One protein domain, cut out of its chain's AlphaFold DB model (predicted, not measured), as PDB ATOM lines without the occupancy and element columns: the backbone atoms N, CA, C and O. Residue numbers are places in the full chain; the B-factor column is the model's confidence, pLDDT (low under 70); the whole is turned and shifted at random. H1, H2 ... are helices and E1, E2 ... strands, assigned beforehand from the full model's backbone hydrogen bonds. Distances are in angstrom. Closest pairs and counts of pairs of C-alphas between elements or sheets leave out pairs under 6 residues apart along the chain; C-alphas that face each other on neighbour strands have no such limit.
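This is residues 18 to 61 of the 80 residues of an uncharacterized protein of Streptomyces glauciniger (UniProt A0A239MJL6). With little regular structure, this small domain is mostly loops round a short strand pair, E1 and E2, with the short helix H1 at one end and the hairpin of E3 and E4 at the other. The 44 printed residues include one named helix and four named strands, in the order E1, H1, E2, E3, E4; both pairs are antiparallel and the class is mixed, with 17 residues in named elements. It is compact, radius of gyration of the C-alphas 9.5 A, spanning 25 by 25 by 15 A.

E1, residues 18 to 20, begins at C-alpha 18 (113.128, 147.712, 131.388). H1 is residues 31 to 34, E2 41 to 44, 9.5 A long, and E3 47 to 49. E4, residues 52 to 54, ends at C-alpha 54 (107.244, 147.233, 121.874).

Within hydrogen-bond range are N 18 and O 43, 2.9 A, between E1 and E2, and N 49 and O 52, 2.8 A, in the hairpin E3 and E4. The closest C-alphas of H1 and E2 are Cys 33 and Arg 41, 5.5 A. H1 is too short for an O i to N i+4 pair; its one O i to N i+3 pair is within range. H1 is apart from E3 and E4.

The farthest C-alphas, Gly 36 and His 50, are 26.4 A apart. The printed part has no cut and no long link. Residues 36 to 38 and 61 have pLDDT under 70.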
ATOM      1  N   ARG A  18     114.120 148.427 130.575       86.38
ATOM      2  CA  ARG A  18     113.128 147.712 131.388       86.38
ATOM      3  C   ARG A  18     113.391 146.223 131.348       86.38
ATOM      4  O   ARG A  18     113.809 145.706 130.317       86.38
ATOM      5  N   CYS A  19     113.123 145.536 132.450       89.50
ATOM      6  CA  CYS A  19     113.204 144.086 132.471       89.50
ATOM      7  C   CYS A  19     112.020 143.499 131.702       89.50
ATOM      8  O   CYS A  19     110.864 143.821 131.985       89.50
ATOM      9  N   VAL A  20     112.303 142.691 130.686       90.75
ATOM     10  CA  VAL A  20     111.294 142.110 129.805       90.75
ATOM     11  C   VAL A  20     111.629 140.650 129.566       90.75
ATOM     12  O   VAL A  20     112.778 140.291 129.340       90.75
ATOM     13  N   ASP A  21     110.607 139.816 129.599       90.62
ATOM     14  CA  ASP A  21     110.698 138.413 129.225       90.62
ATOM     15  C   ASP A  21     110.908 138.293 127.696       90.62
ATOM     16  O   ASP A  21     110.058 138.777 126.947       90.62
ATOM     17  N   PRO A  22     112.023 137.734 127.196       86.00
ATOM     18  CA  PRO A  22     112.301 137.661 125.760       86.00
ATOM     19  C   PRO A  22     111.377 136.696 125.006       86.00
ATOM     20  O   PRO A  22     111.172 136.881 123.808       86.00
ATOM     21  N   ASP A  23     110.786 135.716 125.690       88.25
ATOM     22  CA  ASP A  23     109.870 134.741 125.095       88.25
ATOM     23  C   ASP A  23     108.457 135.318 124.921       88.25
ATOM     24  O   ASP A  23     107.790 135.098 123.908       88.25
ATOM     25  N   THR A  24     107.985 136.098 125.896       88.62
ATOM     26  CA  THR A  24     106.601 136.607 125.949       88.62
ATOM     27  C   THR A  24     106.472 138.122 125.771       88.62
ATOM     28  O   THR A  24     105.351 138.637 125.668       88.62
ATOM     29  N   TYR A  25     107.589 138.850 125.743       87.69
ATOM     30  CA  TYR A  25     107.689 140.316 125.676       87.69
ATOM     31  C   TYR A  25     106.976 141.054 126.815       87.69
ATOM     32  O   TYR A  25     106.687 142.251 126.716       87.69
ATOM     33  N   ARG A  26     106.675 140.366 127.916       90.25
ATOM     34  CA  ARG A  26     106.012 140.956 129.083       90.25
ATOM     35  C   ARG A  26     107.014 141.705 129.938       90.25
ATOM     36  O   ARG A  26     108.137 141.254 130.128       90.25
ATOM     37  N   THR A  27     106.595 142.840 130.484       88.12
ATOM     38  CA  THR A  27     107.402 143.548 131.480       88.12
ATOM     39  C   THR A  27     107.471 142.735 132.764       88.12
ATOM     40  O   THR A  27     106.434 142.354 133.306       88.12
ATOM     41  N   LEU A  28     108.687 142.491 133.236       88.00
ATOM     42  CA  LEU A  28     108.977 141.747 134.451       88.00
ATOM     43  C   LEU A  28     109.500 142.676 135.558       88.00
ATOM     44  O   LEU A  28     109.978 143.779 135.270       88.00
ATOM     45  N   PRO A  29     109.446 142.226 136.822       86.62
ATOM     46  CA  PRO A  29     110.158 142.864 137.922       86.62
ATOM     47  C   PRO A  29     111.672 142.944 137.646       86.62
ATOM     48  O   PRO A  29     112.226 142.008 137.067       86.62
ATOM     49  N   PRO A  30     112.362 144.020 138.067       80.31
ATOM     50  CA  PRO A  30     113.783 144.234 137.770       80.31
ATOM     51  C   PRO A  30     114.706 143.144 138.337       80.31
ATOM     52  O   PRO A  30     115.675 142.786 137.678       80.31
ATOM     53  N   GLU A  31     114.358 142.555 139.484       80.88
ATOM     54  CA  GLU A  31     115.014 141.377 140.087       80.88
ATOM     55  C   GLU A  31     115.206 140.230 139.073       80.88
ATOM     56  O   GLU A  31     116.288 139.666 138.939       80.88
ATOM     57  N   LYS A  32     114.217 139.984 138.200       84.38
ATOM     58  CA  LYS A  32     114.293 138.940 137.163       84.38
ATOM     59  C   LYS A  32     115.325 139.219 136.067       84.38
ATOM     60  O   LYS A  32     115.544 138.342 135.239       84.38
ATOM     61  N   CYS A  33     115.920 140.404 136.029       83.25
ATOM     62  CA  CYS A  33     117.030 140.744 135.144       83.25
ATOM     63  C   CYS A  33     118.337 141.008 135.905       83.25
ATOM     64  O   CYS A  33     119.390 141.047 135.273       83.25
ATOM     65  N   ASP A  34     118.273 141.215 137.224       78.62
ATOM     66  CA  ASP A  34     119.424 141.556 138.065       78.62
ATOM     67  C   ASP A  34     120.077 140.311 138.679       78.62
ATOM     68  O   ASP A  34     121.299 140.196 138.693       78.62
ATOM     69  N   ASP A  35     119.276 139.310 139.065       73.88
ATOM     70  CA  ASP A  35     119.744 138.091 139.740       73.88
ATOM     71  C   ASP A  35     120.598 137.144 138.864       73.88
ATOM     72  O   ASP A  35     120.970 136.053 139.300       73.88
ATOM     73  N   GLY A  36     120.892 137.496 137.603       62.44
ATOM     74  CA  GLY A  36     121.709 136.713 136.653       62.44
ATOM     75  C   GLY A  36     121.120 135.355 136.223       62.44
ATOM     76  O   GLY A  36     121.465 134.836 135.166       62.44
ATOM     77  N   SER A  37     120.191 134.818 137.013       66.19
ATOM     78  CA  SER A  37     119.452 133.563 136.831       66.19
ATOM     79  C   SER A  37     117.993 133.804 136.440       66.19
ATOM     80  O   SER A  37     117.207 132.867 136.295       66.19
ATOM     81  N   GLY A  38     117.589 135.070 136.347       68.50
ATOM     82  CA  GLY A  38     116.235 135.427 135.981       68.50
ATOM     83  C   GLY A  38     116.002 135.299 134.473       68.50
ATOM     84  O   GLY A  38     116.901 135.454 133.654       68.50
ATOM     85  N   GLN A  39     114.759 134.983 134.116       81.94
ATOM     86  CA  GLN A  39     114.319 134.774 132.730       81.94
ATOM     87  C   GLN A  39     114.220 136.093 131.944       81.94
ATOM     88  O   GLN A  39     113.986 136.096 130.740       81.94
ATOM     89  N   GLY A  40     114.367 137.231 132.624       86.19
ATOM     90  CA  GLY A  40     114.231 138.541 132.021       86.19
ATOM     91  C   GLY A  40     115.519 139.009 131.356       86.19
ATOM     92  O   GLY A  40     116.628 138.761 131.822       86.19
ATOM     93  N   ARG A  41     115.364 139.776 130.279       87.12
ATOM     94  CA  ARG A  41     116.443 140.535 129.651       87.12
ATOM     95  C   ARG A  41     116.091 142.012 129.631       87.12
ATOM     96  O   ARG A  41     114.928 142.401 129.523       87.12
ATOM     97  N   TYR A  42     117.113 142.853 129.729       87.44
ATOM     98  CA  TYR A  42     116.922 144.289 129.599       87.44
ATOM     99  C   TYR A  42     116.515 144.635 128.165       87.44
ATOM    100  O   TYR A  42     117.238 144.345 127.217       87.44
ATOM    101  N   TYR A  43     115.350 145.258 128.028       86.50
ATOM    102  CA  TYR A  43     114.829 145.812 126.789       86.50
ATOM    103  C   TYR A  43     115.021 147.320 126.810       86.50
ATOM    104  O   TYR A  43     114.570 148.008 127.728       86.50
ATOM    105  N   TYR A  44     115.725 147.804 125.803       83.94
ATOM    106  CA  TYR A  44     116.197 149.162 125.660       83.94
ATOM    107  C   TYR A  44     115.414 149.870 124.557       83.94
ATOM    108  O   TYR A  44     115.205 149.329 123.467       83.94
ATOM    109  N   GLY A  45     115.020 151.112 124.819       76.06
ATOM    110  CA  GLY A  45     114.204 151.880 123.881       76.06
ATOM    111  C   GLY A  45     112.794 151.313 123.685       76.06
ATOM    112  O   GLY A  45     112.409 150.277 124.231       76.06
ATOM    113  N   GLY A  46     111.979 152.033 122.918       78.06
ATOM    114  CA  GLY A  46     110.562 151.711 122.754       78.06
ATOM    115  C   GLY A  46     109.720 151.993 124.001       78.06
ATOM    116  O   GLY A  46     110.161 152.627 124.949       78.06
ATOM    117  N   GLY A  47     108.479 151.503 124.028       81.25
ATOM    118  CA  GLY A  47     107.516 151.738 125.118       81.25
ATOM    119  C   GLY A  47     106.813 150.457 125.561       81.25
ATOM    120  O   GLY A  47     107.118 149.383 125.051       81.25
ATOM    121  N   VAL A  48     105.878 150.537 126.513       84.12
ATOM    122  CA  VAL A  48     105.037 149.396 126.952       84.12
ATOM    123  C   VAL A  48     103.608 149.611 126.461       84.12
ATOM    124  O   VAL A  48     103.073 150.697 126.659       84.12
ATOM    125  N   SER A  49     103.006 148.667 125.737       83.56
ATOM    126  CA  SER A  49     101.568 148.686 125.400       83.56
ATOM    127  C   SER A  49     100.940 147.404 125.900       83.56
ATOM    128  O   SER A  49     101.489 146.330 125.673       83.56
ATOM    129  N   HIS A  50      99.786 147.508 126.561       86.88
ATOM    130  CA  HIS A  50      99.051 146.350 127.082       86.88
ATOM    131  C   HIS A  50      99.932 145.395 127.919       86.88
ATOM    132  O   HIS A  50      99.826 144.177 127.806       86.88
ATOM    133  N   GLY A  51     100.855 145.951 128.716       85.12
ATOM    134  CA  GLY A  51     101.788 145.179 129.550       85.12
ATOM    135  C   GLY A  51     102.933 144.486 128.798       85.12
ATOM    136  O   GLY A  51     103.637 143.665 129.384       85.12
ATOM    137  N   ARG A  52     103.134 144.791 127.508       87.75
ATOM    138  CA  ARG A  52     104.220 144.233 126.689       87.75
ATOM    139  C   ARG A  52     105.129 145.311 126.129       87.75
ATOM    140  O   ARG A  52     104.669 146.385 125.739       87.75
ATOM    141  N   ALA A  53     106.423 145.029 126.084       86.44
ATOM    142  CA  ALA A  53     107.396 145.929 125.491       86.44
ATOM    143  C   ALA A  53     107.302 145.895 123.959       86.44
ATOM    144  O   ALA A  53     107.189 144.828 123.359       86.44
ATOM    145  N   LYS A  54     107.317 147.075 123.331       85.19
ATOM    146  CA  LYS A  54     107.244 147.233 121.874       85.19
ATOM    147  C   LYS A  54     108.074 148.418 121.388       85.19
ATOM    148  O   LYS A  54     108.183 149.424 122.093       85.19
ATOM    149  N   GLY A  55     108.573 148.324 120.155       79.44
ATOM    150  CA  GLY A  55     109.291 149.411 119.477       79.44
ATOM    151  C   GLY A  55     110.695 149.690 120.022       79.44
ATOM    152  O   GLY A  55     111.196 150.792 119.839       79.44
ATOM    153  N   GLY A  56     111.283 148.733 120.738       83.12
ATOM    154  CA  GLY A  56     112.652 148.769 121.253       83.12
ATOM    155  C   GLY A  56     113.428 147.498 120.901       83.12
ATOM    156  O   GLY A  56     113.001 146.713 120.050       83.12
ATOM    157  N   SER A  57     114.532 147.268 121.605       82.69
ATOM    158  CA  SER A  57     115.441 146.142 121.366       82.69
ATOM    159  C   SER A  57     116.037 145.609 122.661       82.69
ATOM    160  O   SER A  57     116.331 146.378 123.567       82.69
ATOM    161  N   PHE A  58     116.350 144.316 122.729       85.31
ATOM    162  CA  PHE A  58     117.161 143.772 123.832       85.31
ATOM    163  C   PHE A  58     118.643 144.188 123.754       85.31
ATOM    164  O   PHE A  58     119.382 144.094 124.734       85.31
ATOM    165  N   ASP A  59     119.076 144.714 122.610       81.12
ATOM    166  CA  ASP A  59     120.440 145.165 122.371       81.12
ATOM    167  C   ASP A  59     120.594 146.664 122.624       81.12
ATOM    168  O   ASP A  59     120.209 147.487 121.792       81.12
ATOM    169  N   LYS A  60     121.243 147.038 123.733       74.81
ATOM    170  CA  LYS A  60     121.525 148.442 124.101       74.81
ATOM    171  C   LYS A  60     122.192 149.234 122.967       74.81
ATOM    172  O   LYS A  60     121.895 150.413 122.783       74.81
ATOM    173  N   SER A  61     123.078 148.591 122.204       69.12
ATOM    174  CA  SER A  61     123.818 149.203 121.092       69.12
ATOM    175  C   SER A  61     122.913 149.603 119.924       69.12
ATOM    176  O   SER A  61     123.131 150.646 119.319       69.12
TER     177      SER A  61